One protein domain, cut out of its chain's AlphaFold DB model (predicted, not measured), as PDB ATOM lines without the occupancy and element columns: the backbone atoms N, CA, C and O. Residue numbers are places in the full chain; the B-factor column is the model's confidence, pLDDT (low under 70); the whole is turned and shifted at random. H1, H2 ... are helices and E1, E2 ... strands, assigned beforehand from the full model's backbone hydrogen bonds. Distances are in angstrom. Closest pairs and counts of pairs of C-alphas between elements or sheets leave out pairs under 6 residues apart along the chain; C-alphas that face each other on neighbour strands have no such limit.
ATOM      1  N   SER A 321     106.448  95.196 115.205       52.56
ATOM      2  CA  SER A 321     105.173  95.915 115.298       52.56
ATOM      3  C   SER A 321     104.418  95.650 113.999       52.56
ATOM      4  O   SER A 321     104.788  96.220 112.967       52.56
ATOM      5  N   ASP A 322     103.473  94.712 114.054       54.38
ATOM      6  CA  ASP A 322     102.708  94.233 112.919       54.38
ATOM      7  C   ASP A 322     102.112  95.451 112.226       54.38
ATOM      8  O   ASP A 322     101.313  96.201 112.792       54.38
ATOM      9  N   GLY A 323     102.587  95.701 111.004       59.41
ATOM     10  CA  GLY A 323     101.884  96.591 110.096       59.41
ATOM     11  C   GLY A 323     100.473  96.055 109.870       59.41
ATOM     12  O   GLY A 323     100.155  94.925 110.252       59.41
ATOM     13  N   GLN A 324      99.618  96.852 109.237       69.25
ATOM     14  CA  GLN A 324      98.319  96.331 108.829       69.25
ATOM     15  C   GLN A 324      98.511  95.075 107.972       69.25
ATOM     16  O   GLN A 324      99.534  94.915 107.300       69.25
ATOM     17  N   ILE A 325      97.532  94.171 108.027       85.44
ATOM     18  CA  ILE A 325      97.512  93.002 107.149       85.44
ATOM     19  C   ILE A 325      97.597  93.514 105.713       85.44
ATOM     20  O   ILE A 325      96.755  94.301 105.278       85.44
ATOM     21  N   LEU A 326      98.623  93.069 104.997       90.44
ATOM     22  CA  LEU A 326      98.814  93.399 103.595       90.44
ATOM     23  C   LEU A 326      98.204  92.310 102.723       90.44
ATOM     24  O   LEU A 326      98.225  91.123 103.058       90.44
ATOM     25  N   TYR A 327      97.695  92.715 101.567       93.31
ATOM     26  CA  TYR A 327      96.991  91.822 100.663       93.31
ATOM     27  C   TYR A 327      97.772  91.653  99.373       93.31
ATOM     28  O   TYR A 327      98.304  92.610  98.818       93.31
ATOM     29  N   TYR A 328      97.842  90.420  98.886       94.94
ATOM     30  CA  TYR A 328      98.350  90.138  97.547       94.94
ATOM     31  C   TYR A 328      97.526  90.878  96.473       94.94
ATOM     32  O   TYR A 328      96.321  91.059  96.643       94.94
ATOM     33  N   SER A 329      98.167  91.284  95.373       92.56
ATOM     34  CA  SER A 329      97.588  92.121  94.306       92.56
ATOM     35  C   SER A 329      96.304  91.569  93.690       92.56
ATOM     36  O   SER A 329      95.473  92.332  93.212       92.56
ATOM     37  N   TYR A 330      96.080  90.258  93.735       91.19
ATOM     38  CA  TYR A 330      94.866  89.647  93.199       91.19
ATOM     39  C   TYR A 330      93.709  89.730  94.207       91.19
ATOM     40  O   TYR A 330      93.364  88.742  94.853       91.19
ATOM     41  N   LEU A 331      93.114  90.918  94.339       91.75
ATOM     42  CA  LEU A 331      92.081  91.217  95.342       91.75
ATOM     43  C   LEU A 331      90.872  90.269  95.267       91.75
ATOM     44  O   LEU A 331      90.428  89.742  96.285       91.75
ATOM     45  N   GLU A 332      90.372  89.988  94.064       91.00
ATOM     46  CA  GLU A 332      89.223  89.094  93.858       91.00
ATOM     47  C   GLU A 332      89.511  87.635  94.221       91.00
ATOM     48  O   GLU A 332      88.594  86.888  94.563       91.00
ATOM     49  N   ALA A 333      90.780  87.210  94.205       91.31
ATOM     50  CA  ALA A 333      91.133  85.833  94.539       91.31
ATOM     51  C   ALA A 333      90.754  85.483  95.988       91.31
ATOM     52  O   ALA A 333      90.461  84.326  96.274       91.31
ATOM     53  N   TYR A 334      90.671  86.475  96.884       93.44
ATOM     54  CA  TYR A 334      90.193  86.289  98.260       93.44
ATOM     55  C   TYR A 334      88.695  85.951  98.347       93.44
ATOM     56  O   TYR A 334      88.237  85.485  99.391       93.44
ATOM     57  N   ASN A 335      87.920  86.156  97.277       94.25
ATOM     58  CA  ASN A 335      86.515  85.757  97.200       94.25
ATOM     59  C   ASN A 335      86.332  84.284  96.774       94.25
ATOM     60  O   ASN A 335      85.254  83.714  96.936       94.25
ATOM     61  N   LEU A 336      87.378  83.635  96.249       93.81
ATOM     62  CA  LEU A 336      87.303  82.241  95.807       93.81
ATOM     63  C   LEU A 336      87.088  81.298  96.996       93.81
ATOM     64  O   LEU A 336      87.735  81.429  98.036       93.81
ATOM     65  N   SER A 337      86.227  80.294  96.821       93.12
ATOM     66  CA  SER A 337      85.898  79.312  97.867       93.12
ATOM     67  C   SER A 337      87.131  78.572  98.400       93.12
ATOM     68  O   SER A 337      87.266  78.388  99.609       93.12
ATOM     69  N   SER A 338      88.066  78.213  97.516       92.75
ATOM     70  CA  SER A 338      89.344  77.580  97.861       92.75
ATOM     71  C   SER A 338      90.231  78.463  98.742       92.75
ATOM     72  O   SER A 338      90.838  77.971  99.686       92.75
ATOM     73  N   VAL A 339      90.275  79.771  98.477       94.00
ATOM     74  CA  VAL A 339      91.085  80.731  99.243       94.00
ATOM     75  C   VAL A 339      90.419  81.058 100.577       94.00
ATOM     76  O   VAL A 339      91.091  81.083 101.605       94.00
ATOM     77  N   ARG A 340      89.091  81.226 100.597       93.81
ATOM     78  CA  ARG A 340      88.307  81.445 101.826       93.81
ATOM     79  C   ARG A 340      88.418  80.281 102.806       93.81
ATOM     80  O   ARG A 340      88.462  80.512 104.009       93.81
ATOM     81  N   LYS A 341      88.504  79.045 102.305       94.44
ATOM     82  CA  LYS A 341      88.726  77.855 103.138       94.44
ATOM     83  C   LYS A 341      90.064  77.910 103.887       94.44
ATOM     84  O   LYS A 341      90.127  77.485 105.033       94.44
ATOM     85  N   GLU A 342      91.107  78.441 103.251       94.25
ATOM     86  CA  GLU A 342      92.470  78.493 103.801       94.25
ATOM     87  C   GLU A 342      92.755  79.766 104.619       94.25
ATOM     88  O   GLU A 342      93.508  79.714 105.588       94.25
ATOM     89  N   LEU A 343      92.193  80.916 104.224       92.50
ATOM     90  CA  LEU A 343      92.502  82.234 104.803       92.50
ATOM     91  C   LEU A 343      91.328  82.892 105.555       92.50
ATOM     92  O   LEU A 343      91.516  83.928 106.192       92.50
ATOM     93  N   GLY A 344      90.121  82.326 105.490       91.06
ATOM     94  CA  GLY A 344      88.914  82.887 106.102       91.06
ATOM     95  C   GLY A 344      88.304  84.074 105.339       91.06
ATOM     96  O   GLY A 344      88.563  84.295 104.155       91.06
ATOM     97  N   GLY A 345      87.462  84.857 106.028       89.12
ATOM     98  CA  GLY A 345      86.711  86.004 105.485       89.12
ATOM     99  C   GLY A 345      87.538  87.285 105.326       89.12
ATOM    100  O   GLY A 345      87.182  88.335 105.856       89.12
ATOM    101  N   LEU A 346      88.685  87.209 104.647       91.00
ATOM    102  CA  LEU A 346      89.558  88.372 104.428       91.00
ATOM    103  C   LEU A 346      89.049  89.326 103.344       91.00
ATOM    104  O   LEU A 346      89.373  90.511 103.394       91.00
ATOM    105  N   TYR A 347      88.258  88.824 102.394       92.19
ATOM    106  CA  TYR A 347      87.721  89.614 101.285       92.19
ATOM    107  C   TYR A 347      86.842  90.775 101.760       92.19
ATOM    108  O   TYR A 347      86.972  91.887 101.261       92.19
ATOM    109  N   ASP A 348      86.020  90.559 102.788       89.88
ATOM    110  CA  ASP A 348      85.096  91.586 103.287       89.88
ATOM    111  C   ASP A 348      85.842  92.776 103.918       89.88
ATOM    112  O   ASP A 348      85.340  93.896 103.946       89.88
ATOM    113  N   LYS A 349      87.082  92.558 104.378       89.50
ATOM    114  CA  LYS A 349      87.946  93.603 104.951       89.50
ATOM    115  C   LYS A 349      88.645  94.466 103.897       89.50
ATOM    116  O   LYS A 349      89.190  95.507 104.256       89.50
ATOM    117  N   LEU A 350      88.675  94.026 102.636       89.44
ATOM    118  CA  LEU A 350      89.346  94.735 101.546       89.44
ATOM    119  C   LEU A 350      88.533  95.916 100.996       89.44
ATOM    120  O   LEU A 350      89.126  96.743 100.313       89.44
ATOM    121  N   ASP A 351      87.217  95.990 101.239       91.75
ATOM    122  CA  ASP A 351      86.317  96.993 100.626       91.75
ATOM    123  C   ASP A 351      86.555  97.147  99.106       91.75
ATOM    124  O   ASP A 351      86.791  98.241  98.588       91.75
ATOM    125  N   VAL A 352      86.581  96.016  98.385       93.06
ATOM    126  CA  VAL A 352      86.866  96.006  96.944       93.06
ATOM    127  C   VAL A 352      85.713  96.659  96.182       93.06
ATOM    128  O   VAL A 352      84.575  96.194  96.229       93.06
ATOM    129  N   LYS A 353      86.029  97.707  95.422       94.44
ATOM    130  CA  LYS A 353      85.106  98.433  94.541       94.44
ATOM    131  C   LYS A 353      85.478  98.187  93.091       94.44
ATOM    132  O   LYS A 353      86.658  98.125  92.762       94.44
ATOM    133  N   TYR A 354      84.480  98.091  92.223       92.12
ATOM    134  CA  TYR A 354      84.679  97.888  90.791       92.12
ATOM    135  C   TYR A 354      84.205  99.103  89.996       92.12
ATOM    136  O   TYR A 354      83.162  99.677  90.312       92.12
ATOM    137  N   ASN A 355      84.956  99.457  88.951       90.38
ATOM    138  CA  ASN A 355      84.562 100.443  87.941       90.38
ATOM    139  C   ASN A 355      84.197 101.825  88.518       90.38
ATOM    140  O   ASN A 355      83.159 102.412  88.209       90.38
ATOM    141  N   LEU A 356      85.061 102.354  89.386       92.44
ATOM    142  CA  LEU A 356      84.913 103.720  89.886       92.44
ATOM    143  C   LEU A 356      85.188 104.729  88.754       92.44
ATOM    144  O   LEU A 356      86.040 104.462  87.911       92.44
ATOM    145  N   PRO A 357      84.589 105.938  88.751       89.75
ATOM    146  CA  PRO A 357      84.830 106.935  87.695       89.75
ATOM    147  C   PRO A 357      86.308 107.307  87.491       89.75
ATOM    148  O   PRO A 357      86.729 107.646  86.389       89.75
ATOM    149  N   ALA A 358      87.105 107.246  88.562       87.06
ATOM    150  CA  ALA A 358      88.549 107.471  88.533       87.06
ATOM    151  C   ALA A 358      89.369 106.247  88.073       87.06
ATOM    152  O   ALA A 358      90.540 106.409  87.736       87.06
ATOM    153  N   TYR A 359      88.768 105.054  88.090       90.12
ATOM    154  CA  TYR A 359      89.385 103.748  87.836       90.12
ATOM    155  C   TYR A 359      88.424 102.866  87.011       90.12
ATOM    156  O   TYR A 359      87.806 101.941  87.552       90.12
ATOM    157  N   PRO A 360      88.230 103.182  85.718       86.88
ATOM    158  CA  PRO A 360      87.276 102.467  84.879       86.88
ATOM    159  C   PRO A 360      87.707 101.009  84.673       86.88
ATOM    160  O   PRO A 360      88.875 100.741  84.407       86.88
ATOM    161  N   ASN A 361      86.753 100.079  84.764       85.75
ATOM    162  CA  ASN A 361      86.927  98.634  84.541       85.75
ATOM    163  C   ASN A 361      87.980  97.932  85.425       85.75
ATOM    164  O   ASN A 361      88.463  96.864  85.052       85.75
ATOM    165  N   ILE A 362      88.332  98.492  86.587       88.44
ATOM    166  CA  ILE A 362      89.347  97.929  87.496       88.44
ATOM    167  C   ILE A 362      88.757  97.727  88.898       88.44
ATOM    168  O   ILE A 362      87.923  98.514  89.357       88.44
ATOM    169  N   TYR A 363      89.213  96.676  89.587       90.50
ATOM    170  CA  TYR A 363      88.957  96.440  91.010       90.50
ATOM    171  C   TYR A 363      89.962  97.180  91.892       90.50
ATOM    172  O   TYR A 363      91.174  97.016  91.740       90.50
ATOM    173  N   ILE A 364      89.454  97.964  92.839       93.81
ATOM    174  CA  ILE A 364      90.234  98.868  93.682       93.81
ATOM    175  C   ILE A 364      89.859  98.702  95.151       93.81
ATOM    176  O   ILE A 364      88.681  98.680  95.496       93.81
ATOM    177  N   SER A 365      90.865  98.699  96.019       94.12
ATOM    178  CA  SER A 365      90.722  98.988  97.444       94.12
ATOM    179  C   SER A 365      91.365 100.344  97.751       94.12
ATOM    180  O   SER A 365      92.563 100.534  97.544       94.12
ATOM    181  N   LEU A 366      90.564 101.323  98.180       91.00
ATOM    182  CA  LEU A 366      91.004 102.723  98.287       91.00
ATOM    183  C   LEU A 366      91.943 102.974  99.471       91.00
ATOM    184  O   LEU A 366      92.864 103.783  99.361       91.00
ATOM    185  N   ASP A 367      91.701 102.303 100.590       89.12
ATOM    186  CA  ASP A 367      92.407 102.484 101.857       89.12
ATOM    187  C   ASP A 367      93.369 101.332 102.176       89.12
ATOM    188  O   ASP A 367      94.146 101.447 103.125       89.12
ATOM    189  N   ARG A 368      93.366 100.249 101.385       91.31
ATOM    190  CA  ARG A 368      94.299  99.126 101.548       91.31
ATOM    191  C   ARG A 368      95.298  99.069 100.403       91.31
ATOM    192  O   ARG A 368      94.892  99.024  99.242       91.31
ATOM    193  N   PRO A 369      96.606  99.019 100.695       93.00
ATOM    194  CA  PRO A 369      97.598  98.765  99.670       93.00
ATOM    195  C   PRO A 369      97.573  97.294  99.237       93.00
ATOM    196  O   PRO A 369      97.243  96.394 100.013       93.00
ATOM    197  N   SER A 370      97.998  97.047  98.003       94.19
ATOM    198  CA  SER A 370      98.205  95.702  97.481       94.19
ATOM    199  C   SER A 370      99.687  95.415  97.244       94.19
ATOM    200  O   SER A 370     100.481  96.324  96.995       94.19
ATOM    201  N   VAL A 371     100.072  94.143  97.356       95.88
ATOM    202  CA  VAL A 371     101.446  93.656  97.200       95.88
ATOM    203  C   VAL A 371     101.517  92.708  96.011       95.88
ATOM    204  O   VAL A 371     100.919  91.634  96.023       95.88
ATOM    205  N   MET A 372     102.287  93.081  94.998       95.00
ATOM    206  CA  MET A 372     102.647  92.225  93.875       95.00
ATOM    207  C   MET A 372     104.045  91.640  94.092       95.00
ATOM    208  O   MET A 372     104.973  92.324  94.535       95.00
ATOM    209  N   LEU A 373     104.192  90.361  93.757       95.25
ATOM    210  CA  LEU A 373     105.449  89.625  93.815       95.25
ATOM    211  C   LEU A 373     105.880  89.309  92.381       95.25
ATOM    212  O   LEU A 373     105.237  88.508  91.708       95.25
ATOM    213  N   ALA A 374     106.929  89.974  91.893       93.00
ATOM    214  CA  ALA A 374     107.413  89.778  90.526       93.00
ATOM    215  C   ALA A 374     107.901  88.334  90.295       93.00
ATOM    216  O   ALA A 374     108.397  87.714  91.233       93.00
ATOM    217  N   PRO A 375     107.914  87.806  89.055       89.81
ATOM    218  CA  PRO A 375     108.344  86.426  88.783       89.81
ATOM    219  C   PRO A 375     109.687  86.039  89.428       89.81
ATOM    220  O   PRO A 375     109.846  84.943  89.958       89.81
ATOM    221  N   LYS A 376     110.642  86.974  89.486       85.25
ATOM    222  CA  LYS A 376     111.966  86.782  90.103       85.25
ATOM    223  C   LYS A 376     111.977  86.627  91.632       85.25
ATOM    224  O   LYS A 376     113.053  86.427  92.205       85.25
ATOM    225  N   THR A 377     110.853  86.817  92.324       90.25
ATOM    226  CA  THR A 377     110.734  86.548  93.768       90.25
ATOM    227  C   THR A 377     110.495  85.069  94.055       90.25
ATOM    228  O   THR A 377     110.734  84.631  95.179       90.25
ATOM    229  N   TYR A 378     110.032  84.315  93.058       89.50
ATOM    230  CA  TYR A 378     109.783  82.882  93.143       89.50
ATOM    231  C   TYR A 378     111.072  82.101  92.887       89.50
ATOM    232  O   TYR A 378     111.928  82.519  92.104       89.50
ATOM    233  N   CYS A 379     111.214  80.947  93.534       86.69
ATOM    234  CA  CYS A 379     112.361  80.068  93.295       86.69
ATOM    235  C   CYS A 379     112.334  79.471  91.879       86.69
ATOM    236  O   CYS A 379     113.387  79.331  91.257       86.69
ATOM    237  N   HIS A 380     111.130  79.239  91.342       84.38
ATOM    238  CA  HIS A 380     110.885  78.775  89.977       84.38
ATOM    239  C   HIS A 380     109.954  79.755  89.232       84.38
ATOM    240  O   HIS A 380     108.734  79.578  89.235       84.38
ATOM    241  N   PRO A 381     110.499  80.816  88.600       84.94
ATOM    242  CA  PRO A 381     109.694  81.833  87.914       84.94
ATOM    243  C   PRO A 381     108.813  81.280  86.784       84.94
ATOM    244  O   PRO A 381     107.699  81.759  86.598       84.94
ATOM    245  N   ASN A 382     109.280  80.264  86.049       77.69
ATOM    246  CA  ASN A 382     108.511  79.657  84.956       77.69
ATOM    247  C   ASN A 382     107.282  78.903  85.474       77.69
ATOM    248  O   ASN A 382     106.189  79.087  84.943       77.69
ATOM    249  N   ASP A 383     107.422  78.140  86.561       83.31
ATOM    250  CA  ASP A 383     106.276  77.483  87.196       83.31
ATOM    251  C   ASP A 383     105.269  78.510  87.703       83.31
ATOM    252  O   ASP A 383     104.062  78.360  87.494       83.31
ATOM    253  N   TYR A 384     105.765  79.605  88.290       85.38
ATOM    254  CA  TYR A 384     104.916  80.728  88.655       85.38
ATOM    255  C   TYR A 384     104.201  81.336  87.455       85.38
ATOM    256  O   TYR A 384     103.060  81.722  87.636       85.38
ATOM    257  N   LEU A 385     104.803  81.448  86.271       80.38
ATOM    258  CA  LEU A 385     104.163  82.073  85.109       80.38
ATOM    259  C   LEU A 385     103.136  81.157  84.430       80.38
ATOM    260  O   LEU A 385     102.068  81.632  84.041       80.38
ATOM    261  N   PHE A 386     103.437  79.863  84.306       78.88
ATOM    262  CA  PHE A 386     102.686  78.953  83.434       78.88
ATOM    263  C   PHE A 386     101.876  77.894  84.189       78.88
ATOM    264  O   PHE A 386     100.754  77.583  83.790       78.88
ATOM    265  N   HIS A 387     102.395  77.372  85.303       78.62
ATOM    266  CA  HIS A 387     101.844  76.175  85.949       78.62
ATOM    267  C   HIS A 387     100.982  76.482  87.172       78.62
ATOM    268  O   HIS A 387      99.954  75.839  87.387       78.62
ATOM    269  N   TYR A 388     101.359  77.474  87.980       84.50
ATOM    270  CA  TYR A 388     100.635  77.758  89.217       84.50
ATOM    271  C   TYR A 388      99.221  78.277  88.938       84.50
ATOM    272  O   TYR A 388      98.975  79.026  87.989       84.50
ATOM    273  N   ASN A 389      98.272  77.877  89.779       87.19
ATOM    274  CA  ASN A 389      96.911  78.394  89.728       87.19
ATOM    275  C   ASN A 389      96.790  79.668  90.587       87.19
ATOM    276  O   ASN A 389      97.634  79.966  91.438       87.19
ATOM    277  N   ILE A 390      95.716  80.423  90.365       86.62
ATOM    278  CA  ILE A 390      95.508  81.708  91.033       86.62
ATOM    279  C   ILE A 390      95.281  81.568  92.547       86.62
ATOM    280  O   ILE A 390      95.766  82.390  93.323       86.62
ATOM    281  N   SER A 391      94.587  80.509  92.978       90.25
ATOM    282  CA  SER A 391      94.245  80.263  94.383       90.25
ATOM    283  C   SER A 391      95.476  79.930  95.226       90.25
ATOM    284  O   SER A 391      95.673  80.523  96.281       90.25
ATOM    285  N   THR A 392      96.330  79.028  94.742       90.25
ATOM    286  CA  THR A 392      97.595  78.642  95.376       90.25
ATOM    287  C   THR A 392      98.518  79.846  95.490       90.25
ATOM    288  O   THR A 392      99.067  80.079  96.561       90.25
ATOM    289  N   ILE A 393      98.633  80.660  94.433       90.88
ATOM    290  CA  ILE A 393      99.420  81.898  94.491       90.88
ATOM    291  C   ILE A 393      98.862  82.840  95.554       90.88
ATOM    292  O   ILE A 393      99.633  83.327  96.372       90.88
ATOM    293  N   ALA A 394      97.550  83.092  95.566       92.62
ATOM    294  CA  ALA A 394      96.944  84.012  96.524       92.62
ATOM    295  C   ALA A 394      97.172  83.566  97.979       92.62
ATOM    296  O   ALA A 394      97.554  84.390  98.808       92.62
ATOM    297  N   VAL A 395      97.005  82.270  98.276       93.38
ATOM    298  CA  VAL A 395      97.220  81.702  99.617       93.38
ATOM    299  C   VAL A 395      98.684  81.792 100.036       93.38
ATOM    300  O   VAL A 395      98.993  82.355 101.089       93.38
ATOM    301  N   GLU A 396      99.601  81.285  99.212       93.00
ATOM    302  CA  GLU A 396     101.025  81.232  99.552       93.00
ATOM    303  C   GLU A 396     101.662  82.628  99.580       93.00
ATOM    304  O   GLU A 396     102.445  82.932 100.484       93.00
ATOM    305  N   ALA A 397     101.269  83.521  98.665       93.56
ATOM    306  CA  ALA A 397     101.689  84.919  98.692       93.56
ATOM    307  C   ALA A 397     101.186  85.621  99.961       93.56
ATOM    308  O   ALA A 397     101.965  86.282 100.645       93.56
ATOM    309  N   HIS A 398      99.912  85.445 100.331       93.56
ATOM    310  CA  HIS A 398      99.372  86.038 101.558       93.56
ATOM    311  C   HIS A 398     100.125  85.554 102.807       93.56
ATOM    312  O   HIS A 398     100.477  86.363 103.673       93.56
ATOM    313  N   ARG A 399     100.432  84.250 102.875       91.75
ATOM    314  CA  ARG A 399     101.209  83.639 103.963       91.75
ATOM    315  C   ARG A 399     102.617  84.220 104.060       91.75
ATOM    316  O   ARG A 399     103.029  84.585 105.157       91.75
ATOM    317  N   ILE A 400     103.354  84.356 102.953       90.81
ATOM    318  CA  ILE A 400     104.721  84.902 103.005       90.81
ATOM    319  C   ILE A 400     104.748  86.412 103.271       90.81
ATOM    320  O   ILE A 400     105.668  86.888 103.930       90.81
ATOM    321  N   ILE A 401     103.752  87.167 102.796       91.81
ATOM    322  CA  ILE A 401     103.641  88.619 103.006       91.81
ATOM    323  C   ILE A 401     103.454  88.928 104.498       91.81
ATOM    324  O   ILE A 401     104.157  89.785 105.046       91.81
ATOM    325  N   ASN A 402     102.552  88.194 105.158       89.44
ATOM    326  CA  ASN A 402     102.157  88.439 106.549       89.44
ATOM    327  C   ASN A 402     102.847  87.509 107.567       89.44
ATOM    328  O   ASN A 402     102.744  87.726 108.769       89.44
ATOM    329  N   GLY A 403     103.584  86.493 107.111       83.19
ATOM    330  CA  GLY A 403     104.189  85.470 107.965       83.19
ATOM    331  C   GLY A 403     105.209  86.012 108.970       83.19
ATOM    332  O   GLY A 403     105.984  86.930 108.691       83.19
ATOM    333  N   ILE A 404     105.240  85.426 110.165       70.12
ATOM    334  CA  ILE A 404     106.118  85.872 111.261       70.12
ATOM    335  C   ILE A 404     107.412  85.043 111.308       70.12
ATOM    336  O   ILE A 404     108.450  85.530 111.759       70.12
ATOM    337  N   THR A 405     107.426  83.830 110.761       68.44
ATOM    338  CA  THR A 405     108.621  82.975 110.721       68.44
ATOM    339  C   THR A 405     109.635  83.457 109.680       68.44
ATOM    340  O   THR A 405     109.302  84.155 108.721       68.44
ATOM    341  N   ASN A 406     110.922  83.171 109.898       66.56
ATOM    342  CA  ASN A 406     111.927  83.386 108.858       66.56
ATOM    343  C   ASN A 406     111.673  82.373 107.742       66.56
ATOM    344  O   ASN A 406     111.688  81.171 107.996       66.56
ATOM    345  N   SER A 407     111.466  82.856 106.517       68.56
ATOM    346  CA  SER A 407     111.478  81.967 105.358       68.56
ATOM    347  C   SER A 407     112.873  81.366 105.210       68.56
ATOM    348  O   SER A 407     113.871  82.092 105.204       68.56
ATOM    349  N   THR A 408     112.933  80.045 105.073       73.38
ATOM    350  CA  THR A 408     114.138  79.295 104.696       73.38
ATOM    351  C   THR A 408     114.677  79.740 103.332       73.38
ATOM    352  O   THR A 408     115.878  79.638 103.087       73.38
ATOM    353  N   GLY A 409     113.820  80.320 102.482       81.50
ATOM    354  CA  GLY A 409     114.158  80.754 101.133       81.50
ATOM    355  C   GLY A 409     114.373  79.589 100.169       81.50
ATOM    356  O   GLY A 409     114.153  78.425 100.501       81.50
ATOM    357  N   CYS A 410     114.821  79.908  98.957       80.69
ATOM    358  CA  CYS A 410     115.143  78.904  97.946       80.69
ATOM    359  C   CYS A 410     116.332  78.021  98.375       80.69
ATOM    360  O   CYS A 410     117.267  78.541  98.991       80.69
ATOM    361  N   PRO A 411     116.345  76.725  98.009       77.12
ATOM    362  CA  PRO A 411     115.324  76.005  97.228       77.12
ATOM    363  C   PRO A 411     114.172  75.435  98.078       77.12
ATOM    364  O   PRO A 411     113.221  74.888  97.536       77.12
ATOM    365  N   ASN A 412     114.228  75.575  99.404       79.69
ATOM    366  CA  ASN A 412     113.324  74.909 100.353       79.69
ATOM    367  C   ASN A 412     111.995  75.658 100.588       79.69
ATOM    368  O   ASN A 412     111.305  75.407 101.575       79.69
ATOM    369  N   SER A 413     111.658  76.625  99.738       84.81
ATOM    370  CA  SER A 413     110.457  77.459  99.825       84.81
ATOM    371  C   SER A 413     109.987  77.823  98.416       84.81
ATOM    372  O   SER A 413     110.764  77.750  97.470       84.81
ATOM    373  N   MET A 414     108.735  78.264  98.273       88.81
ATOM    374  CA  MET A 414     108.225  78.829  97.016       88.81
ATOM    375  C   MET A 414     108.881  80.184  96.683       88.81
ATOM    376  O   MET A 414     109.005  80.549  95.510       88.81
ATOM    377  N   PHE A 415     109.325  80.925  97.705       90.62
ATOM    378  CA  PHE A 415     109.800  82.303  97.581       90.62
ATOM    379  C   PHE A 415     111.240  82.483  98.064       90.62
ATOM    380  O   PHE A 415     111.721  81.799  98.968       90.62
ATOM    381  N   ASN A 416     111.916  83.494  97.520       87.75
ATOM    382  CA  ASN A 416     113.217  83.938  98.005       87.75
ATOM    383  C   ASN A 416     113.114  84.491  99.445       87.75
ATOM    384  O   ASN A 416     112.174  85.214  99.781       87.75
ATOM    385  N   ALA A 417     114.134  84.237 100.273       86.56
ATOM    386  CA  ALA A 417     114.235  84.761 101.640       86.56
ATOM    387  C   ALA A 417     114.176  86.304 101.731       86.56
ATOM    388  O   ALA A 417     113.881  86.838 102.797       86.56
ATOM    389  N   ALA A 418     114.435  87.026 100.634       86.06
ATOM    390  CA  ALA A 418     114.356  88.485 100.564       86.06
ATOM    391  C   ALA A 418     112.922  89.050 100.597       86.06
ATOM    392  O   ALA A 418     112.749  90.202 100.986       86.06
ATOM    393  N   VAL A 419     111.899  88.261 100.230       90.38
ATOM    394  CA  VAL A 419     110.517  88.755 100.066       90.38
ATOM    395  C   VAL A 419     109.965  89.336 101.365       90.38
ATOM    396  O   VAL A 419     109.532  90.485 101.401       90.38
ATOM    397  N   ARG A 420     110.006  88.566 102.457       88.81
ATOM    398  CA  ARG A 420     109.412  88.994 103.727       88.81
ATOM    399  C   ARG A 420     110.105  90.230 104.324       88.81
ATOM    400  O   ARG A 420     109.390  91.165 104.685       88.81
ATOM    401  N   PRO A 421     111.448  90.302 104.424       88.06
ATOM    402  CA  PRO A 421     112.111  91.521 104.884       88.06
ATOM    403  C   PRO A 421     111.767  92.755 104.040       88.06
ATOM    404  O   PRO A 421     111.491  93.808 104.612       88.06
ATOM    405  N   ASP A 422     111.706  92.626 102.711       90.31
ATOM    406  CA  ASP A 422     111.327  93.732 101.826       90.31
ATOM    407  C   ASP A 422     109.908  94.227 102.096       90.31
ATOM    408  O   ASP A 422     109.693  95.433 102.237       90.31
ATOM    409  N   VAL A 423     108.951  93.305 102.243       91.19
ATOM    410  CA  VAL A 423     107.569  93.628 102.625       91.19
ATOM    411  C   VAL A 423     107.538  94.338 103.983       91.19
ATOM    412  O   VAL A 423     106.881  95.363 104.111       91.19
ATOM    413  N   MET A 424     108.280  93.861 104.990       87.62
ATOM    414  CA  MET A 424     108.326  94.494 106.321       87.62
ATOM    415  C   MET A 424     108.892  95.918 106.302       87.62
ATOM    416  O   MET A 424     108.513  96.754 107.123       87.62
ATOM    417  N   VAL A 425     109.869  96.181 105.435       86.75
ATOM    418  CA  VAL A 425     110.489  97.506 105.322       86.75
ATOM    419  C   VAL A 425     109.556  98.459 104.585       86.75
ATOM    420  O   VAL A 425     109.329  99.577 105.049       86.75
ATOM    421  N   THR A 426     109.003  98.013 103.459       89.62
ATOM    422  CA  THR A 426     108.152  98.835 102.589       89.62
ATOM    423  C   THR A 426     106.753  99.063 103.162       89.62
ATOM    424  O   THR A 426     106.206 100.147 102.972       89.62
ATOM    425  N   SER A 427     106.211  98.135 103.960       87.19
ATOM    426  CA  SER A 427     104.898  98.284 104.608       87.19
ATOM    427  C   SER A 427     104.801  99.516 105.506       87.19
ATOM    428  O   SER A 427     103.747 100.134 105.613       87.19
ATOM    429  N   LYS A 428     105.915  99.962 106.100       85.44
ATOM    430  CA  LYS A 428     105.946 101.169 106.944       85.44
ATOM    431  C   LYS A 428     105.525 102.440 106.198       85.44
ATOM    432  O   LYS A 428     105.095 103.404 106.836       85.44
ATOM    433  N   MET A 429     105.632 102.444 104.867       86.62
ATOM    434  CA  MET A 429     105.237 103.569 104.017       86.62
ATOM    435  C   MET A 429     103.719 103.757 103.952       86.62
ATOM    436  O   MET A 429     103.270 104.883 103.753       86.62
ATOM    437  N   GLU A 430     102.934 102.706 104.193       86.44
ATOM    438  CA  GLU A 430     101.467 102.739 104.163       86.44
ATOM    439  C   GLU A 430     100.906 103.863 105.046       86.44
ATOM    440  O   GLU A 430     100.138 104.708 104.589       86.44
ATOM    441  N   SER A 431     101.366 103.942 106.299       85.25
ATOM    442  CA  SER A 431     100.901 104.963 107.245       85.25
ATOM    443  C   SER A 431     101.181 106.395 106.777       85.25
ATOM    444  O   SER A 431     100.428 107.310 107.106       85.25
ATOM    445  N   ILE A 432     102.246 106.597 105.996       88.56
ATOM    446  CA  ILE A 432     102.608 107.892 105.414       88.56
ATOM    447  C   ILE A 432     101.688 108.191 104.225       88.56
ATOM    448  O   ILE A 432     101.197 109.311 104.089       88.56
ATOM    449  N   TRP A 433     101.413 107.190 103.384       90.69
ATOM    450  CA  TRP A 433     100.531 107.326 102.224       90.69
ATOM    451  C   TRP A 433      99.060 107.536 102.575       90.69
ATOM    452  O   TRP A 433      98.353 108.156 101.789       90.69
ATOM    453  N   LEU A 434      98.603 107.050 103.728       88.44
ATOM    454  CA  LEU A 434      97.233 107.271 104.199       88.44
ATOM    455  C   LEU A 434      97.064 108.622 104.910       88.44
ATOM    456  O   LEU A 434      95.985 109.200 104.883       88.44
ATOM    457  N   LYS A 435      98.127 109.154 105.534       90.12
ATOM    458  CA  LYS A 435      98.083 110.428 106.284       90.12
ATOM    459  C   LYS A 435      98.382 111.669 105.443       90.12
ATOM    460  O   LYS A 435      98.237 112.786 105.935       90.12
ATOM    461  N   ARG A 436      98.858 111.502 104.209       89.00
ATOM    462  CA  ARG A 436      99.199 112.627 103.330       89.00
ATOM    463  C   ARG A 436      97.947 113.434 102.976       89.00
ATOM    464  O   ARG A 436      96.943 112.889 102.537       89.00
ATOM    465  N   ASN A 437      98.044 114.747 103.126       85.75
ATOM    466  CA  ASN A 437      97.001 115.684 102.741       85.75
ATOM    467  C   ASN A 437      97.672 116.860 102.029       85.75
ATOM    468  O   ASN A 437      98.284 117.715 102.663       85.75
ATOM    469  N   HIS A 438      97.653 116.838 100.701       86.75
ATOM    470  CA  HIS A 438      98.228 117.884  99.865       86.75
ATOM    471  C   HIS A 438      97.398 118.000  98.589       86.75
ATOM    472  O   HIS A 438      96.983 116.986  98.030       86.75
ATOM    473  N   GLU A 439      97.163 119.221  98.111       82.94
ATOM    474  CA  GLU A 439      96.247 119.474  96.993       82.94
ATOM    475  C   GLU A 439      96.661 118.747  95.707       82.94
ATOM    476  O   GLU A 439      95.821 118.166  95.024       82.94
ATOM    477  N   THR A 440      97.963 118.704  95.416       77.19
ATOM    478  CA  THR A 440      98.504 118.027  94.223       77.19
ATOM    479  C   THR A 440      98.281 116.514  94.219       77.19
ATOM    480  O   THR A 440      98.396 115.892  93.168       77.19
ATOM    481  N   LEU A 441      97.929 115.904  95.357       84.88
ATOM    482  CA  LEU A 441      97.622 114.473  95.423       84.88
ATOM    483  C   LEU A 441      96.283 114.122  94.775       84.88
ATOM    484  O   LEU A 441      96.062 112.954  94.480       84.88
ATOM    485  N   LYS A 442      95.413 115.107  94.510       85.56
ATOM    486  CA  LYS A 442      94.155 114.898  93.775       85.56
ATOM    487  C   LYS A 442      94.386 114.375  92.353       85.56
ATOM    488  O   LYS A 442      93.555 113.634  91.836       85.56
ATOM    489  N   ASP A 443      95.517 114.747  91.753       87.75
ATOM    490  CA  ASP A 443      95.905 114.347  90.397       87.75
ATOM    491  C   ASP A 443      96.679 113.005  90.389       87.75
ATOM    492  O   ASP A 443      96.907 112.414  89.331       87.75
ATOM    493  N   VAL A 444      97.069 112.489  91.564       92.12
ATOM    494  CA  VAL A 444      97.831 111.241  91.711       92.12
ATOM    495  C   VAL A 444      96.887 110.042  91.724       92.12
ATOM    496  O   VAL A 444      96.011 109.937  92.580       92.12
ATOM    497  N   ARG A 445      97.100 109.108  90.795       92.44
ATOM    498  CA  ARG A 445      96.306 107.875  90.674       92.44
ATOM    499  C   ARG A 445      96.931 106.717  91.425       92.44
ATOM    500  O   ARG A 445      96.244 106.022  92.160       92.44
ATOM    501  N   TRP A 446      98.244 106.563  91.288       93.38
ATOM    502  CA  TRP A 446      98.987 105.490  91.931       93.38
ATOM    503  C   TRP A 446     100.103 106.050  92.793       93.38
ATOM    504  O   TRP A 446     100.740 107.050  92.468       93.38
ATOM    505  N   THR A 447     100.370 105.400  93.915       94.81
ATOM    506  CA  THR A 447     101.589 105.604  94.694       94.81
ATOM    507  C   THR A 447     102.126 104.253  95.080       94.81
ATOM    508  O   THR A 447     101.393 103.424  95.613       94.81
ATOM    509  N   TYR A 448     103.395 104.020  94.787       95.56
ATOM    510  CA  TYR A 448     103.967 102.699  94.938       95.56
ATOM    511  C   TYR A 448     105.454 102.728  95.260       95.56
ATOM    512  O   TYR A 448     106.146 103.751  95.194       95.56
ATOM    513  N   VAL A 449     105.948 101.563  95.656       96.56
ATOM    514  CA  VAL A 449     107.362 101.293  95.870       96.56
ATOM    515  C   VAL A 449     107.697  99.928  95.290       96.56
ATOM    516  O   VAL A 449     107.006  98.948  95.553       96.56
ATOM    517  N   GLY A 450     108.756  99.871  94.488       95.56
ATOM    518  CA  GLY A 450     109.341  98.627  93.999       95.56
ATOM    519  C   GLY A 450     110.698  98.398  94.646       95.56
ATOM    520  O   GLY A 450     111.530  99.306  94.672       95.56
ATOM    521  N   THR A 451     110.953  97.200  95.157       93.75
ATOM    522  CA  THR A 451     112.266  96.824  95.691       93.75
ATOM    523  C   THR A 451     113.132  96.181  94.619       93.75
ATOM    524  O   THR A 451     112.639  95.638  93.625       93.75
ATOM    525  N   ARG A 452     114.453  96.178  94.834       87.38
ATOM    526  CA  ARG A 452     115.386  95.461  93.951       87.38
ATOM    527  C   ARG A 452     115.042  93.973  93.835       87.38
ATOM    528  O   ARG A 452     115.238  93.379  92.775       87.38
ATOM    529  N   SER A 453     114.513  93.362  94.899       86.38
ATOM    530  CA  SER A 453     114.179  91.938  94.893       86.38
ATOM    531  C   SER A 453     112.901  91.608  94.112       86.38
ATOM    532  O   SER A 453     112.726  90.442  93.766       86.38
ATOM    533  N   GLY A 454     112.080  92.605  93.755       90.75
ATOM    534  CA  GLY A 454     110.851  92.428  92.974       90.75
ATOM    535  C   GLY A 454     109.559  92.487  93.786       90.75
ATOM    536  O   GLY A 454     108.508  92.154  93.248       90.75
ATOM    537  N   VAL A 455     109.617  92.904  95.054       95.19
ATOM    538  CA  VAL A 455     108.416  93.223  95.834       95.19
ATOM    539  C   VAL A 455     107.899  94.587  95.387       95.19
ATOM    540  O   VAL A 455     108.661  95.552  95.331       95.19
ATOM    541  N   PHE A 456     106.613  94.670  95.070       96.19
ATOM    542  CA  PHE A 456     105.948  95.898  94.655       96.19
ATOM    543  C   PHE A 456     104.729  96.139  95.537       96.19
ATOM    544  O   PHE A 456     103.868  95.271  95.624       96.19
ATOM    545  N   ILE A 457     104.652  97.296  96.192       95.19
ATOM    546  CA  ILE A 457     103.483  97.694  96.987       95.19
ATOM    547  C   ILE A 457     102.867  98.931  96.354       95.19
ATOM    548  O   ILE A 457     103.598  99.889  96.100       95.19
ATOM    549  N   ALA A 458     101.551  98.930  96.150       95.06
ATOM    550  CA  ALA A 458     100.822 100.047  95.566       95.06
ATOM    551  C   ALA A 458      99.569 100.435  96.361       95.06
ATOM    552  O   ALA A 458      98.898  99.582  96.939       95.06
ATOM    553  N   LEU A 459      99.262 101.733  96.355       93.50
ATOM    554  CA  LEU A 459      98.046 102.335  96.895       93.50
ATOM    555  C   LEU A 459      97.441 103.310  95.855       93.50
ATOM    556  O   LEU A 459      98.183 104.162  95.348       93.50
ATOM    557  N   PRO A 460      96.122 103.266  95.579       94.12
ATOM    558  CA  PRO A 460      95.146 102.261  96.017       94.12
ATOM    559  C   PRO A 460      95.535 100.825  95.645       94.12
ATOM    560  O   PRO A 460      96.247 100.606  94.661       94.12
ATOM    561  N   GLY A 461      95.095  99.853  96.442       94.44
ATOM    562  CA  GLY A 461      95.314  98.443  96.160       94.44
ATOM    563  C   GLY A 461      94.562  98.036  94.900       94.44
ATOM    564  O   GLY A 461      93.382  98.339  94.751       94.44
ATOM    565  N   HIS A 462      95.254  97.366  93.989       93.44
ATOM    566  CA  HIS A 462      94.716  96.948  92.697       93.44
ATOM    567  C   HIS A 462      95.428  95.689  92.191       93.44
ATOM    568  O   HIS A 462      96.478  95.297  92.725       93.44
ATOM    569  N   ARG A 463      94.860  95.076  91.147       89.62
ATOM    570  CA  ARG A 463      95.480  93.950  90.452       89.62
ATOM    571  C   ARG A 463      96.565  94.422  89.495       89.62
ATOM    572  O   ARG A 463      96.346  95.298  88.671       89.62
ATOM    573  N   THR A 464      97.712  93.763  89.567       89.44
ATOM    574  CA  THR A 464      98.809  93.912  88.608       89.44
ATOM    575  C   THR A 464      98.927  92.644  87.759       89.44
ATOM    576  O   THR A 464      98.576  91.563  88.225       89.44
ATOM    577  N   ARG A 465      99.427  92.750  86.526       86.44
ATOM    578  CA  ARG A 465      99.670  91.603  85.628       86.44
ATOM    579  C   ARG A 465     100.668  90.618  86.234       86.44
ATOM    580  O   ARG A 465     101.596  91.024  86.933       86.44
ATOM    581  N   ARG A 466     100.540  89.329  85.919       85.88
ATOM    582  CA  ARG A 466     101.380  88.249  86.468       85.88
ATOM    583  C   ARG A 466     102.862  88.403  86.132       85.88
ATOM    584  O   ARG A 466     103.727  88.121  86.953       85.88
ATOM    585  N   ASN A 467     103.173  88.854  84.923       84.12
ATOM    586  CA  ASN A 467     104.547  89.044  84.457       84.12
ATOM    587  C   ASN A 467     105.162  90.393  84.878       84.12
ATOM    588  O   ASN A 467     106.284  90.697  84.466       84.12
ATOM    589  N   TYR A 468     104.458  91.200  85.678       89.25
ATOM    590  CA  TYR A 468     104.935  92.512  86.088       89.25
ATOM    591  C   TYR A 468     106.196  92.411  86.954       89.25
ATOM    592  O   TYR A 468     106.225  91.724  87.976       89.25
ATOM    593  N   ASP A 469     107.232  93.154  86.568       89.12
ATOM    594  CA  ASP A 469     108.444  93.340  87.361       89.12
ATOM    595  C   ASP A 469     108.737  94.841  87.483       89.12
ATOM    596  O   ASP A 469     109.070  95.470  86.471       89.12
ATOM    597  N   PRO A 470     108.675  95.428  88.698       91.50
ATOM    598  CA  PRO A 470     108.922  96.855  88.887       91.50
ATOM    599  C   PRO A 470     110.322  97.267  88.420       91.50
ATOM    600  O   PRO A 470     110.513  98.392  87.975       91.50
ATOM    601  N   THR A 471     111.304  96.363  88.463       86.44
ATOM    602  CA  THR A 471     112.700  96.679  88.127       86.44
ATOM    603  C   THR A 471     112.982  96.770  86.635       86.44
ATOM    604  O   THR A 471     114.003  97.329  86.240       86.44
ATOM    605  N   ARG A 472     112.060  96.269  85.805       84.06
ATOM    606  CA  ARG A 472     112.117  96.380  84.342       84.06
ATOM    607  C   ARG A 472     111.344  97.591  83.818       84.06
ATOM    608  O   ARG A 472     111.278  97.793  82.612       84.06
ATOM    609  N   ARG A 473     110.718  98.377  84.703       85.19
ATOM    610  CA  ARG A 473     109.888  99.516  84.306       85.19
ATOM    611  C   ARG A 473     110.740 100.763  84.046       85.19
ATOM    612  O   ARG A 473     111.705 100.995  84.784       85.19
TER     613      ARG A 473
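This is residues 321 to 473 of the 739 residues of the protein "Predicted protein" of Nematostella vectensis (UniProt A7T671). A small three-stranded sheet, E3 E5 E4, lies near the middle, with the long helix H6 running along it over one face and the unnamed residues 464 to 473 passing over the other. H5 packs beside E3 and meets H6 at a corner, the short helices H1 and H2 pack on H5, and the hairpin E1 E2 makes a separate small sheet; residues 435 to 444, with H7, stick out. The printed part has 153 residues, with seven named helices and five named strands in the order H1 H2 H3 E1 E2 E3 H4 H5 H6 H7 E4 E5. Both sheets are antiparallel, and the class is mixed, helices and strands. The whole is compact, with a radius of gyration of the C-alphas of 15.1 A and spans of 48 by 32 by 32 A.

H1, residues 331 to 335, begins at C-alpha 331 (92.081, 91.217, 95.342). H2 is residues 337 to 343, H3 347 to 350, E1 353 to 356, E2 359 to 365, E3 370 to 373 and H4 381 to 387. H5, residues 390 to 402, is 18.2 A long. H6, residues 419 to 435, is 25.7 A long, with a kink of 29 degrees near residue 428. H7 is residues 439 to 443; E4, residues 444 to 451, is 20.8 A long. E5, residues 455 to 459, is 13.8 A long and ends at C-alpha 459 (98.046, 102.335, 96.895).

E5 is the inner strand between E3, with N 372 and O 456 2.8 A apart, and E4, with N 449 and O 457 2.9 A apart. E4 and E5 form a hairpin. H5 and H6 make two layers with this sheet, helices on one face. H6 lies over E5 and E4 at a height over the sheet of 8.8 A, along the strands at 15 degrees to E4 on the local plane. H5, the hub, touches H6 with residues 400 to 402 alone, about perpendicular at 80 degrees; the closest C-alphas, of Ile 401 and Arg 420, are 5.8 A apart. H5 touches H2 with residues 391 to 395 alone, at a shallow tilt of 14 degrees, the same way; the closest C-alphas, of Val 339 and Ser 391, are 5.8 A apart. H1 touches H5, closest at C-alphas 333 and 391, 6.4 A, and H3, closest at C-alphas 334 and 347, 5.1 A. The hairpin E1 and E2 has N 353 and O 364 2.8 A apart. H4 and H7 touch no helix. In H4 and H5 every O i to N i+4 pair is within hydrogen-bond range; in H2 2 of 3 are, in H6 8 of 13, in H1 and H7 0 of 1 each, where 2 of 2 O i to N i+3 pairs are; H3 is too short for an O i to N i+4 pair.

The C-alphas farthest apart, of Asn 412 and Glu 439, are 47.8 A apart. The printed part has no cut. The link from H5 to H6, 16 residues, is long. Mean pLDDT of the printed part is 88.0; residues 321 to 324 and 405 to 407 are under 70.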